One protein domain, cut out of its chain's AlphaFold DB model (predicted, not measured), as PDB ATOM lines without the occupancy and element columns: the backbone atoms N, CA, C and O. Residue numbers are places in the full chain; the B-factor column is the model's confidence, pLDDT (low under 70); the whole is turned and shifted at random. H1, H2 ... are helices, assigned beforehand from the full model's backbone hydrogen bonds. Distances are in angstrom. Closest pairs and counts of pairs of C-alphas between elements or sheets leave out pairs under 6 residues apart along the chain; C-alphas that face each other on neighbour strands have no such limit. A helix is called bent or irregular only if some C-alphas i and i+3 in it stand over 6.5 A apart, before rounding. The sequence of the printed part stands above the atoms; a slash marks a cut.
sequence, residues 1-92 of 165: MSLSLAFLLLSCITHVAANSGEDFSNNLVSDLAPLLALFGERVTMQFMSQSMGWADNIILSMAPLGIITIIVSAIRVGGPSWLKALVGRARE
ATOM      1  N   MET A   1      74.216  15.970  18.552       51.41
ATOM      2  CA  MET A   1      73.929  17.221  17.807       51.41
ATOM      3  C   MET A   1      74.872  17.470  16.627       51.41
ATOM      4  O   MET A   1      74.437  18.093  15.674       51.41
ATOM      5  N   SER A   2      76.111  16.967  16.627       53.56
ATOM      6  CA  SER A   2      77.075  17.146  15.523       53.56
ATOM      7  C   SER A   2      76.792  16.297  14.270       53.56
ATOM      8  O   SER A   2      77.062  16.746  13.162       53.56
ATOM      9  N   LEU A   3      76.203  15.103  14.417       50.72
ATOM     10  CA  LEU A   3      75.975  14.177  13.294       50.72
ATOM     11  C   LEU A   3      74.808  14.597  12.372       50.72
ATOM     12  O   LEU A   3      74.918  14.479  11.156       50.72
ATOM     13  N   SER A   4      73.724  15.162  12.921       55.16
ATOM     14  CA  SER A   4      72.596  15.682  12.120       55.16
ATOM     15  C   SER A   4      72.948  16.942  11.335       55.16
ATOM     16  O   SER A   4      72.416  17.149  10.250       55.16
ATOM     17  N   LEU A   5      73.846  17.778  11.863       53.59
ATOM     18  CA  LEU A   5      74.252  19.023  11.211       53.59
ATOM     19  C   LEU A   5      75.208  18.743  10.040       53.59
ATOM     20  O   LEU A   5      75.105  19.388   9.004       53.59
ATOM     21  N   ALA A   6      76.052  17.712  10.157       57.25
ATOM     22  CA  ALA A   6      76.853  17.199   9.045       57.25
ATOM     23  C   ALA A   6      75.984  16.586   7.932       57.25
ATOM     24  O   ALA A   6      76.235  16.849   6.762       57.25
ATOM     25  N   PHE A   7      74.930  15.837   8.283       56.31
ATOM     26  CA  PHE A   7      73.986  15.283   7.303       56.31
ATOM     27  C   PHE A   7      73.187  16.379   6.577       56.31
ATOM     28  O   PHE A   7      73.018  16.302   5.364       56.31
ATOM     29  N   LEU A   8      72.768  17.427   7.298       56.50
ATOM     30  CA  LEU A   8      72.088  18.597   6.729       56.50
ATOM     31  C   LEU A   8      73.009  19.447   5.842       56.50
ATOM     32  O   LEU A   8      72.586  19.925   4.793       56.50
ATOM     33  N   LEU A   9      74.278  19.612   6.227       55.31
ATOM     34  CA  LEU A   9      75.271  20.295   5.396       55.31
ATOM     35  C   LEU A   9      75.589  19.492   4.130       55.31
ATOM     36  O   LEU A   9      75.657  20.079   3.056       55.31
ATOM     37  N   LEU A  10      75.704  18.163   4.225       56.12
ATOM     38  CA  LEU A  10      75.923  17.303   3.062       56.12
ATOM     39  C   LEU A  10      74.713  17.321   2.112       56.12
ATOM     40  O   LEU A  10      74.904  17.450   0.907       56.12
ATOM     41  N   SER A  11      73.480  17.307   2.642       56.16
ATOM     42  CA  SER A  11      72.260  17.430   1.831       56.16
ATOM     43  C   SER A  11      72.084  18.820   1.201       56.16
ATOM     44  O   SER A  11      71.559  18.942   0.095       56.16
ATOM     45  N   CYS A  12      72.537  19.886   1.872       49.12
ATOM     46  CA  CYS A  12      72.506  21.244   1.320       49.12
ATOM     47  C   CYS A  12      73.561  21.452   0.225       49.12
ATOM     48  O   CYS A  12      73.275  22.118  -0.767       49.12
ATOM     49  N   ILE A  13      74.751  20.851   0.359       51.88
ATOM     50  CA  ILE A  13      75.785  20.888  -0.688       51.88
ATOM     51  C   ILE A  13      75.308  20.124  -1.931       51.88
ATOM     52  O   ILE A  13      75.487  20.617  -3.042       51.88
ATOM     53  N   THR A  14      74.625  18.982  -1.768       50.19
ATOM     54  CA  THR A  14      74.042  18.250  -2.906       50.19
ATOM     55  C   THR A  14      72.904  19.015  -3.586       50.19
ATOM     56  O   THR A  14      72.799  18.956  -4.805       50.19
ATOM     57  N   HIS A  15      72.088  19.778  -2.848       48.47
ATOM     58  CA  HIS A  15      70.984  20.555  -3.433       48.47
ATOM     59  C   HIS A  15      71.432  21.848  -4.137       48.47
ATOM     60  O   HIS A  15      70.875  22.194  -5.175       48.47
ATOM     61  N   VAL A  16      72.441  22.558  -3.617       48.53
ATOM     62  CA  VAL A  16      72.944  23.810  -4.225       48.53
ATOM     63  C   VAL A  16      73.853  23.536  -5.434       48.53
ATOM     64  O   VAL A  16      73.849  24.303  -6.400       48.53
ATOM     65  N   ALA A  17      74.591  22.420  -5.428       51.25
ATOM     66  CA  ALA A  17      75.392  21.991  -6.575       51.25
ATOM     67  C   ALA A  17      74.548  21.345  -7.690       51.25
ATOM     68  O   ALA A  17      74.943  21.422  -8.850       51.25
ATOM     69  N   ALA A  18      73.388  20.756  -7.365       52.53
ATOM     70  CA  ALA A  18      72.492  20.173  -8.363       52.53
ATOM     71  C   ALA A  18      71.957  21.235  -9.333       52.53
ATOM     72  O   ALA A  18      72.116  21.048 -10.527       52.53
ATOM     73  N   ASN A  19      71.468  22.385  -8.846       53.84
ATOM     74  CA  ASN A  19      70.813  23.386  -9.707       53.84
ATOM     75  C   ASN A  19      71.749  24.224 -10.581       53.84
ATOM     76  O   ASN A  19      71.344  24.718 -11.625       53.84
ATOM     77  N   SER A  20      73.008  24.390 -10.184       57.00
ATOM     78  CA  SER A  20      74.015  25.057 -11.026       57.00
ATOM     79  C   SER A  20      74.778  24.063 -11.907       57.00
ATOM     80  O   SER A  20      75.137  24.381 -13.041       57.00
ATOM     81  N   GLY A  21      75.001  22.846 -11.403       59.34
ATOM     82  CA  GLY A  21      75.643  21.761 -12.132       59.34
ATOM     83  C   GLY A  21      74.753  21.140 -13.207       59.34
ATOM     84  O   GLY A  21      75.277  20.743 -14.240       59.34
ATOM     85  N   GLU A  22      73.433  21.085 -13.014       65.69
ATOM     86  CA  GLU A  22      72.499  20.553 -14.010       65.69
ATOM     87  C   GLU A  22      72.346  21.481 -15.213       65.69
ATOM     88  O   GLU A  22      72.420  21.006 -16.340       65.69
ATOM     89  N   ASP A  23      72.275  22.797 -15.006       73.50
ATOM     90  CA  ASP A  23      72.267  23.772 -16.101       73.50
ATOM     91  C   ASP A  23      73.608  23.790 -16.851       73.50
ATOM     92  O   ASP A  23      73.637  23.839 -18.082       73.50
ATOM     93  N   PHE A  24      74.737  23.694 -16.139       66.31
ATOM     94  CA  PHE A  24      76.053  23.575 -16.770       66.31
ATOM     95  C   PHE A  24      76.193  22.261 -17.546       66.31
ATOM     96  O   PHE A  24      76.633  22.276 -18.691       66.31
ATOM     97  N   SER A  25      75.788  21.135 -16.955       68.62
ATOM     98  CA  SER A  25      75.819  19.816 -17.590       68.62
ATOM     99  C   SER A  25      74.895  19.765 -18.804       68.62
ATOM    100  O   SER A  25      75.318  19.309 -19.854       68.62
ATOM    101  N   ASN A  26      73.674  20.296 -18.719       73.06
ATOM    102  CA  ASN A  26      72.724  20.314 -19.830       73.06
ATOM    103  C   ASN A  26      73.212  21.184 -20.992       73.06
ATOM    104  O   ASN A  26      73.121  20.756 -22.140       73.06
ATOM    105  N   ASN A  27      73.776  22.362 -20.716       75.19
ATOM    106  CA  ASN A  27      74.344  23.219 -21.759       75.19
ATOM    107  C   ASN A  27      75.623  22.608 -22.356       75.19
ATOM    108  O   ASN A  27      75.753  22.532 -23.572       75.19
ATOM    109  N   LEU A  28      76.525  22.067 -21.526       75.00
ATOM    110  CA  LEU A  28      77.730  21.365 -21.983       75.00
ATOM    111  C   LEU A  28      77.382  20.130 -22.826       75.00
ATOM    112  O   LEU A  28      77.970  19.910 -23.880       75.00
ATOM    113  N   VAL A  29      76.424  19.319 -22.371       71.06
ATOM    114  CA  VAL A  29      75.945  18.132 -23.084       71.06
ATOM    115  C   VAL A  29      75.241  18.541 -24.365       71.06
ATOM    116  O   VAL A  29      75.483  17.896 -25.368       71.06
ATOM    117  N   SER A  30      74.423  19.593 -24.385       75.06
ATOM    118  CA  SER A  30      73.734  20.031 -25.605       75.06
ATOM    119  C   SER A  30      74.701  20.610 -26.647       75.06
ATOM    120  O   SER A  30      74.594  20.278 -27.828       75.06
ATOM    121  N   ASP A  31      75.678  21.412 -26.220       78.69
ATOM    122  CA  ASP A  31      76.648  22.059 -27.114       78.69
ATOM    123  C   ASP A  31      77.716  21.083 -27.615       78.69
ATOM    124  O   ASP A  31      78.168  21.154 -28.760       78.69
ATOM    125  N   LEU A  32      78.117  20.139 -26.762       70.81
ATOM    126  CA  LEU A  32      79.129  19.148 -27.089       70.81
ATOM    127  C   LEU A  32      78.508  17.830 -27.573       70.81
ATOM    128  O   LEU A  32      79.251  17.006 -28.088       70.81
ATOM    129  N   ALA A  33      77.185  17.622 -27.491       71.94
ATOM    130  CA  ALA A  33      76.484  16.377 -27.860       71.94
ATOM    131  C   ALA A  33      76.919  15.802 -29.211       71.94
ATOM    132  O   ALA A  33      77.198  14.605 -29.264       71.94
ATOM    133  N   PRO A  34      77.039  16.597 -30.291       67.38
ATOM    134  CA  PRO A  34      77.494  16.070 -31.575       67.38
ATOM    135  C   PRO A  34      78.939  15.550 -31.531       67.38
ATOM    136  O   PRO A  34      79.231  14.490 -32.078       67.38
ATOM    137  N   LEU A  35      79.845  16.262 -30.852       65.06
ATOM    138  CA  LEU A  35      81.252  15.869 -30.706       65.06
ATOM    139  C   LEU A  35      81.404  14.689 -29.741       65.06
ATOM    140  O   LEU A  35      82.135  13.740 -30.000       65.06
ATOM    141  N   LEU A  36      80.662  14.729 -28.647       64.88
ATOM    142  CA  LEU A  36      80.569  13.696 -27.637       64.88
ATOM    143  C   LEU A  36      79.980  12.396 -28.191       64.88
ATOM    144  O   LEU A  36      80.467  11.326 -27.849       64.88
ATOM    145  N   ALA A  37      78.982  12.460 -29.072       68.50
ATOM    146  CA  ALA A  37      78.457  11.287 -29.762       68.50
ATOM    147  C   ALA A  37      79.497  10.700 -30.729       68.50
ATOM    148  O   ALA A  37      79.682   9.487 -30.773       68.50
ATOM    149  N   LEU A  38      80.221  11.557 -31.460       65.44
ATOM    150  CA  LEU A  38      81.197  11.124 -32.462       65.44
ATOM    151  C   LEU A  38      82.465  10.511 -31.839       65.44
ATOM    152  O   LEU A  38      82.990   9.516 -32.340       65.44
ATOM    153  N   PHE A  39      82.964  11.103 -30.753       67.50
ATOM    154  CA  PHE A  39      84.199  10.678 -30.089       67.50
ATOM    155  C   PHE A  39      83.950   9.755 -28.894       67.50
ATOM    156  O   PHE A  39      84.773   8.884 -28.614       67.50
ATOM    157  N   GLY A  40      82.811   9.897 -28.217       75.94
ATOM    158  CA  GLY A  40      82.464   9.113 -27.037       75.94
ATOM    159  C   GLY A  40      82.250   7.642 -27.356       75.94
ATOM    160  O   GLY A  40      82.813   6.810 -26.660       75.94
ATOM    161  N   GLU A  41      81.545   7.301 -28.445       82.88
ATOM    162  CA  GLU A  41      81.288   5.891 -28.787       82.88
ATOM    163  C   GLU A  41      82.604   5.114 -28.948       82.88
ATOM    164  O   GLU A  41      82.814   4.086 -28.308       82.88
ATOM    165  N   ARG A  42      83.540   5.637 -29.749       84.94
ATOM    166  CA  ARG A  42      84.819   4.964 -30.019       84.94
ATOM    167  C   ARG A  42      85.707   4.880 -28.783       84.94
ATOM    168  O   ARG A  42      86.287   3.824 -28.540       84.94
ATOM    169  N   VAL A  43      85.799   5.956 -28.002       83.94
ATOM    170  CA  VAL A  43      86.605   5.979 -26.773       83.94
ATOM    171  C   VAL A  43      86.018   5.040 -25.721       83.94
ATOM    172  O   VAL A  43      86.760   4.276 -25.115       83.94
ATOM    173  N   THR A  44      84.696   5.026 -25.541       86.38
ATOM    174  CA  THR A  44      84.030   4.120 -24.599       86.38
ATOM    175  C   THR A  44      84.169   2.664 -25.030       86.38
ATOM    176  O   THR A  44      84.456   1.823 -24.188       86.38
ATOM    177  N   MET A  45      84.025   2.343 -26.320       87.12
ATOM    178  CA  MET A  45      84.244   0.978 -26.818       87.12
ATOM    179  C   MET A  45      85.678   0.497 -26.576       87.12
ATOM    180  O   MET A  45      85.871  -0.608 -26.081       87.12
ATOM    181  N   GLN A  46      86.673   1.343 -26.860       87.50
ATOM    182  CA  GLN A  46      88.083   1.044 -26.584       87.50
ATOM    183  C   GLN A  46      88.363   0.893 -25.088       87.50
ATOM    184  O   GLN A  46      89.120   0.022 -24.678       87.50
ATOM    185  N   PHE A  47      87.737   1.725 -24.258       87.31
ATOM    186  CA  PHE A  47      87.850   1.598 -22.814       87.31
ATOM    187  C   PHE A  47      87.241   0.278 -22.329       87.31
ATOM    188  O   PHE A  47      87.873  -0.432 -21.560       87.31
ATOM    189  N   MET A  48      86.055  -0.098 -22.816       87.19
ATOM    190  CA  MET A  48      85.402  -1.362 -22.455       87.19
ATOM    191  C   MET A  48      86.211  -2.588 -22.887       87.19
ATOM    192  O   MET A  48      86.330  -3.524 -22.101       87.19
ATOM    193  N   SER A  49      86.825  -2.567 -24.074       88.38
ATOM    194  CA  SER A  49      87.670  -3.674 -24.540       88.38
ATOM    195  C   SER A  49      88.978  -3.821 -23.758       88.38
ATOM    196  O   SER A  49      89.633  -4.853 -23.854       88.38
ATOM    197  N   GLN A  50      89.352  -2.824 -22.953       86.94
ATOM    198  CA  GLN A  50      90.531  -2.862 -22.080       86.94
ATOM    199  C   GLN A  50      90.176  -2.883 -20.586       86.94
ATOM    200  O   GLN A  50      91.052  -3.063 -19.744       86.94
ATOM    201  N   SER A  51      88.898  -2.716 -20.248       85.00
ATOM    202  CA  SER A  51      88.417  -2.647 -18.873       85.00
ATOM    203  C   SER A  51      88.479  -4.032 -18.235       85.00
ATOM    204  O   SER A  51      87.845  -4.982 -18.705       85.00
ATOM    205  N   MET A  52      89.225  -4.148 -17.136       82.12
ATOM    206  CA  MET A  52      89.347  -5.390 -16.359       82.12
ATOM    207  C   MET A  52      89.124  -5.177 -14.856       82.12
ATOM    208  O   MET A  52      88.926  -6.145 -14.122       82.12
ATOM    209  N   GLY A  53      89.155  -3.929 -14.379       83.62
ATOM    210  CA  GLY A  53      89.111  -3.585 -12.963       83.62
ATOM    211  C   GLY A  53      87.798  -2.957 -12.494       83.62
ATOM    212  O   GLY A  53      87.012  -2.397 -13.250       83.62
ATOM    213  N   TRP A  54      87.586  -2.979 -11.177       82.75
ATOM    214  CA  TRP A  54      86.460  -2.295 -10.530       82.75
ATOM    215  C   TRP A  54      86.570  -0.762 -10.608       82.75
ATOM    216  O   TRP A  54      85.552  -0.076 -10.674       82.75
ATOM    217  N   ALA A  55      87.792  -0.222 -10.612       81.25
ATOM    218  CA  ALA A  55      88.041   1.213 -10.746       81.25
ATOM    219  C   ALA A  55      87.641   1.728 -12.138       81.25
ATOM    220  O   ALA A  55      87.113   2.835 -12.259       81.25
ATOM    221  N   ASP A  56      87.810   0.890 -13.162       82.81
ATOM    222  CA  ASP A  56      87.434   1.204 -14.537       82.81
ATOM    223  C   ASP A  56      85.927   1.452 -14.634       82.81
ATOM    224  O   ASP A  56      85.506   2.429 -15.244       82.81
ATOM    225  N   ASN A  57      85.114   0.663 -13.921       78.56
ATOM    226  CA  ASN A  57      83.662   0.858 -13.857       78.56
ATOM    227  C   ASN A  57      83.268   2.217 -13.255       78.56
ATOM    228  O   ASN A  57      82.282   2.816 -13.687       78.56
ATOM    229  N   ILE A  58      84.024   2.723 -12.273       79.00
ATOM    230  CA  ILE A  58      83.768   4.041 -11.671       79.00
ATOM    231  C   ILE A  58      84.077   5.137 -12.690       79.00
ATOM    232  O   ILE A  58      83.237   5.999 -12.932       79.00
ATOM    233  N   ILE A  59      85.245   5.077 -13.333       79.00
ATOM    234  CA  ILE A  59      85.663   6.052 -14.353       79.00
ATOM    235  C   ILE A  59      84.689   6.046 -15.536       79.00
ATOM    236  O   ILE A  59      84.264   7.101 -16.007       79.00
ATOM    237  N   LEU A  60      84.274   4.856 -15.960       76.44
ATOM    238  CA  LEU A  60      83.311   4.639 -17.030       76.44
ATOM    239  C   LEU A  60      81.934   5.243 -16.711       76.44
ATOM    240  O   LEU A  60      81.287   5.795 -17.598       76.44
ATOM    241  N   SER A  61      81.512   5.192 -15.443       73.19
ATOM    242  CA  SER A  61      80.236   5.760 -14.980       73.19
ATOM    243  C   SER A  61      80.250   7.291 -14.902       73.19
ATOM    244  O   SER A  61      79.198   7.918 -14.995       73.19
ATOM    245  N   MET A  62      81.429   7.903 -14.747       71.81
ATOM    246  CA  MET A  62      81.591   9.362 -14.670       71.81
ATOM    247  C   MET A  62      81.503  10.054 -16.038       71.81
ATOM    248  O   MET A  62      81.364  11.274 -16.096       71.81
ATOM    249  N   ALA A  63      81.575   9.300 -17.139       67.25
ATOM    250  CA  ALA A  63      81.407   9.829 -18.484       67.25
ATOM    251  C   ALA A  63      79.917   9.760 -18.886       67.25
ATOM    252  O   ALA A  63      79.426   8.667 -19.179       67.25
ATOM    253  N   PRO A  64      79.182  10.889 -18.971       57.03
ATOM    254  CA  PRO A  64      77.739  10.889 -19.253       57.03
ATOM    255  C   PRO A  64      77.335  10.206 -20.577       57.03
ATOM    256  O   PRO A  64      76.188   9.799 -20.732       57.03
ATOM    257  N   LEU A  65      78.265  10.008 -21.519       62.97
ATOM    258  CA  LEU A  65      78.022   9.292 -22.788       62.97
ATOM    259  C   LEU A  65      78.365   7.808 -22.748       62.97
ATOM    260  O   LEU A  65      77.947   7.052 -23.632       62.97
ATOM    261  N   GLY A  66      79.136   7.396 -21.741       69.56
ATOM    262  CA  GLY A  66      79.522   6.008 -21.563       69.56
ATOM    263  C   GLY A  66      78.282   5.141 -21.399       69.56
ATOM    264  O   GLY A  66      78.167   4.117 -22.056       69.56
ATOM    265  N   ILE A  67      77.295   5.603 -20.627       76.50
ATOM    266  CA  ILE A  67      76.103   4.826 -20.255       76.50
ATOM    267  C   ILE A  67      75.313   4.323 -21.470       76.50
ATOM    268  O   ILE A  67      75.050   3.126 -21.566       76.50
ATOM    269  N   ILE A  68      74.955   5.195 -22.421       81.06
ATOM    270  CA  ILE A  68      74.188   4.771 -23.607       81.06
ATOM    271  C   ILE A  68      75.023   3.807 -24.452       81.06
ATOM    272  O   ILE A  68      74.528   2.757 -24.862       81.06
ATOM    273  N   THR A  69      76.302   4.121 -24.659       85.00
ATOM    274  CA  THR A  69      77.217   3.273 -25.432       85.00
ATOM    275  C   THR A  69      77.404   1.903 -24.781       85.00
ATOM    276  O   THR A  69      77.415   0.901 -25.490       85.00
ATOM    277  N   ILE A  70      77.490   1.828 -23.452       86.62
ATOM    278  CA  ILE A  70      77.583   0.581 -22.680       86.62
ATOM    279  C   ILE A  70      76.316  -0.248 -22.869       86.62
ATOM    280  O   ILE A  70      76.412  -1.434 -23.169       86.62
ATOM    281  N   ILE A  71      75.133   0.368 -22.756       87.69
ATOM    282  CA  ILE A  71      73.851  -0.324 -22.965       87.69
ATOM    283  C   ILE A  71      73.784  -0.882 -24.390       87.69
ATOM    284  O   ILE A  71      73.531  -2.070 -24.582       87.69
ATOM    285  N   VAL A  72      74.065  -0.049 -25.394       89.19
ATOM    286  CA  VAL A  72      74.106  -0.457 -26.805       89.19
ATOM    287  C   VAL A  72      75.118  -1.583 -27.024       89.19
ATOM    288  O   VAL A  72      74.818  -2.554 -27.711       89.19
ATOM    289  N   SER A  73      76.291  -1.501 -26.404       89.50
ATOM    290  CA  SER A  73      77.358  -2.499 -26.522       89.50
ATOM    291  C   SER A  73      76.983  -3.834 -25.882       89.50
ATOM    292  O   SER A  73      77.168  -4.884 -26.498       89.50
ATOM    293  N   ALA A  74      76.357  -3.811 -24.706       90.94
ATOM    294  CA  ALA A  74      75.828  -5.008 -24.059       90.94
ATOM    295  C   ALA A  74      74.753  -5.687 -24.924       90.94
ATOM    296  O   ALA A  74      74.750  -6.909 -25.074       90.94
ATOM    297  N   ILE A  75      73.881  -4.895 -25.559       92.69
ATOM    298  CA  ILE A  75      72.881  -5.392 -26.513       92.69
ATOM    299  C   ILE A  75      73.554  -6.013 -27.743       92.69
ATOM    300  O   ILE A  75      73.140  -7.084 -28.189       92.69
ATOM    301  N   ARG A  76      74.590  -5.369 -28.293       92.38
ATOM    302  CA  ARG A  76      75.340  -5.872 -29.458       92.38
ATOM    303  C   ARG A  76      75.996  -7.228 -29.180       92.38
ATOM    304  O   ARG A  76      75.904  -8.112 -30.028       92.38
ATOM    305  N   VAL A  77      76.578  -7.422 -27.995       90.69
ATOM    306  CA  VAL A  77      77.222  -8.689 -27.608       90.69
ATOM    307  C   VAL A  77      76.174  -9.745 -27.233       90.69
ATOM    308  O   VAL A  77      75.992 -10.721 -27.962       90.69
ATOM    309  N   GLY A  78      75.405  -9.523 -26.163       88.94
ATOM    310  CA  GLY A  78      74.543 -10.545 -25.547       88.94
ATOM    311  C   GLY A  78      73.034 -10.385 -25.768       88.94
ATOM    312  O   GLY A  78      72.253 -11.184 -25.258       88.94
ATOM    313  N   GLY A  79      72.588  -9.353 -26.489       90.56
ATOM    314  CA  GLY A  79      71.164  -9.060 -26.652       90.56
ATOM    315  C   GLY A  79      70.422 -10.025 -27.596       90.56
ATOM    316  O   GLY A  79      70.995 -10.517 -28.573       90.56
ATOM    317  N   PRO A  80      69.115 -10.262 -27.375       91.50
ATOM    318  CA  PRO A  80      68.273 -11.001 -28.316       91.50
ATOM    319  C   PRO A  80      68.075 -10.218 -29.626       91.50
ATOM    320  O   PRO A  80      68.172  -8.988 -29.659       91.50
ATOM    321  N   SER A  81      67.739 -10.912 -30.719       90.38
ATOM    322  CA  SER A  81      67.679 -10.327 -32.073       90.38
ATOM    323  C   SER A  81      66.758  -9.106 -32.200       90.38
ATOM    324  O   SER A  81      67.070  -8.181 -32.946       90.38
ATOM    325  N   TRP A  82      65.649  -9.062 -31.454       92.94
ATOM    326  CA  TRP A  82      64.728  -7.918 -31.462       92.94
ATOM    327  C   TRP A  82      65.351  -6.658 -30.842       92.94
ATOM    328  O   TRP A  82      65.143  -5.553 -31.338       92.94
ATOM    329  N   LEU A  83      66.170  -6.818 -29.800       90.38
ATOM    330  CA  LEU A  83      66.829  -5.710 -29.112       90.38
ATOM    331  C   LEU A  83      68.010  -5.186 -29.942       90.38
ATOM    332  O   LEU A  83      68.205  -3.980 -30.061       90.38
ATOM    333  N   LYS A  84      68.726  -6.090 -30.624       92.00
ATOM    334  CA  LYS A  84      69.727  -5.723 -31.639       92.00
ATOM    335  C   LYS A  84      69.102  -4.936 -32.793       92.00
ATOM    336  O   LYS A  84      69.705  -3.977 -33.271       92.00
ATOM    337  N   ALA A  85      67.888  -5.292 -33.219       90.62
ATOM    338  CA  ALA A  85      67.164  -4.550 -34.249       90.62
ATOM    339  C   ALA A  85      66.742  -3.147 -33.796       90.62
ATOM    340  O   ALA A  85      66.882  -2.209 -34.578       90.62
ATOM    341  N   LEU A  86      66.319  -2.988 -32.538       90.62
ATOM    342  CA  LEU A  86      65.962  -1.686 -31.961       90.62
ATOM    343  C   LEU A  86      67.124  -0.681 -32.017       90.62
ATOM    344  O   LEU A  86      66.916   0.495 -32.291       90.62
ATOM    345  N   VAL A  87      68.350  -1.157 -31.804       88.12
ATOM    346  CA  VAL A  87      69.574  -0.338 -31.812       88.12
ATOM    347  C   VAL A  87      70.190  -0.226 -33.224       88.12
ATOM    348  O   VAL A  87      71.284   0.299 -33.408       88.12
ATOM    349  N   GLY A  88      69.506  -0.727 -34.260       88.00
ATOM    350  CA  GLY A  88      69.975  -0.658 -35.649       88.00
ATOM    351  C   GLY A  88      71.105  -1.639 -35.995       88.00
ATOM    352  O   GLY A  88      71.734  -1.513 -37.041       88.00
ATOM    353  N   ARG A  89      71.358  -2.642 -35.146       87.12
ATOM    354  CA  ARG A  89      72.438  -3.636 -35.282       87.12
ATOM    355  C   ARG A  89      71.918  -5.049 -35.584       87.12
ATOM    356  O   ARG A  89      72.581  -6.039 -35.304       87.12
ATOM    357  N   ALA A  90      70.737  -5.167 -36.201       87.56
ATOM    358  CA  ALA A  90      70.090  -6.458 -36.493       87.56
ATOM    359  C   ALA A  90      70.947  -7.433 -37.320       87.56
ATOM    360  O   ALA A  90      70.805  -8.644 -37.182       87.56
ATOM    361  N   ARG A  91      71.786  -6.906 -38.220       88.06
ATOM    362  CA  ARG A  91      72.621  -7.690 -39.149       88.06
ATOM    363  C   ARG A  91      74.088  -7.764 -38.730       88.06
ATOM    364  O   ARG A  91      74.923  -8.210 -39.508       88.06
ATOM    365  N   GLU A  92      74.412  -7.272 -37.543       90.31
ATOM    366  CA  GLU A  92      75.778  -7.299 -37.045       90.31
ATOM    367  C   GLU A  92      76.168  -8.714 -36.609       90.31
ATOM    368  O   GLU A  92      75.409  -9.389 -35.912       90.31
TER     369      GLU A  92
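What this domain is: This is residues 1 to 92 of the 165 residues of an uncharacterized protein of Fusarium kuroshium (UniProt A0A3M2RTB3). One long, bent helix, H1, reaches out as an arm and at its far end turns into a small, loose cluster with three shorter helices; residues 1 to 24, of which 2 to 24 belong to H1, stick out free. In that cluster the second arm H1b and H2 run nearly side by side in opposite directions, H3 crosses H1b, and H4 folds back at the end of H3. The printed part has 92 residues with four named helices, H1, H2, H3 and H4 in that order, and no named strand: the class is all helix. The whole is only just loose, close to extended, with a radius of gyration of the C-alphas of 18.2 A, and its elongated outline spans 61 by 31 by 25 A.

Where its parts are: Begin at C-alpha 2, at (77.075, 17.146, 15.523), where H1, residues 2 to 50, starts. By its hydrogen bonds it was assigned as one helix, but it is bent: C-alphas 31 and 34 are 7.5 A apart. Its arm H1a, residues 2 to 31, is 42.9 A long, with a kink of 35 degrees near residue 20. From C-alpha 34 at (77.494, 16.070, -31.575) the arm H1b, residues 34 to 50, runs 24.9 A, with a kink of 29 degrees near residue 41. Next come H2, residues 54 to 62, 13.3 A long, and H3, residues 66 to 78, 17.7 A long. H4, residues 81 to 86, is 8.8 A long and ends at C-alpha 86, at (65.962, -1.686, -31.961).

How they stand to each other: Look first at the bend, where H1a and H1b are close but not clearly touching, at a steep tilt of 61 degrees; their closest C-alphas, those of Val 29 and Leu 36, are 7.9 A apart. H1a is apart from H2, H3 and H4. H1b and H2 are close but not clearly touching, at a shallow tilt of 6 degrees, opposite ways, with the C-alphas of Thr 44 and Leu 60 closest at 7.6 A. With residues 40 to 45 alone, H1b touches H3 at a steep tilt of 54 degrees, the same way; the closest C-alphas, of Thr 44 and Gly 66, are 5.8 A apart. H2 and H3 only just touch, only at the corner, with 3 pairs of C-alphas within 8 A, the closest those of Leu 60 and Gly 66 at 6.1 A. H3 and H4 also only just touch, only at the corner, with 3 such pairs, the closest those of Arg 76 and Lys 84 at 6.0 A. In H3 and H4 every O i to N i+4 pair is within hydrogen-bond range; in H1a 23 of 26 are, in H1b 11 of 13 and in H2 4 of 5.

The domain as a whole: The two C-alphas farthest apart, those of Met 1 and Arg 91, are 62.2 A apart. The printed part has no cut, and its three links are tight. Mean pLDDT of the printed part is 74.4; look for values under 70 at residues 1 to 22, 24 to 25, 34 to 39 and 63 to 66.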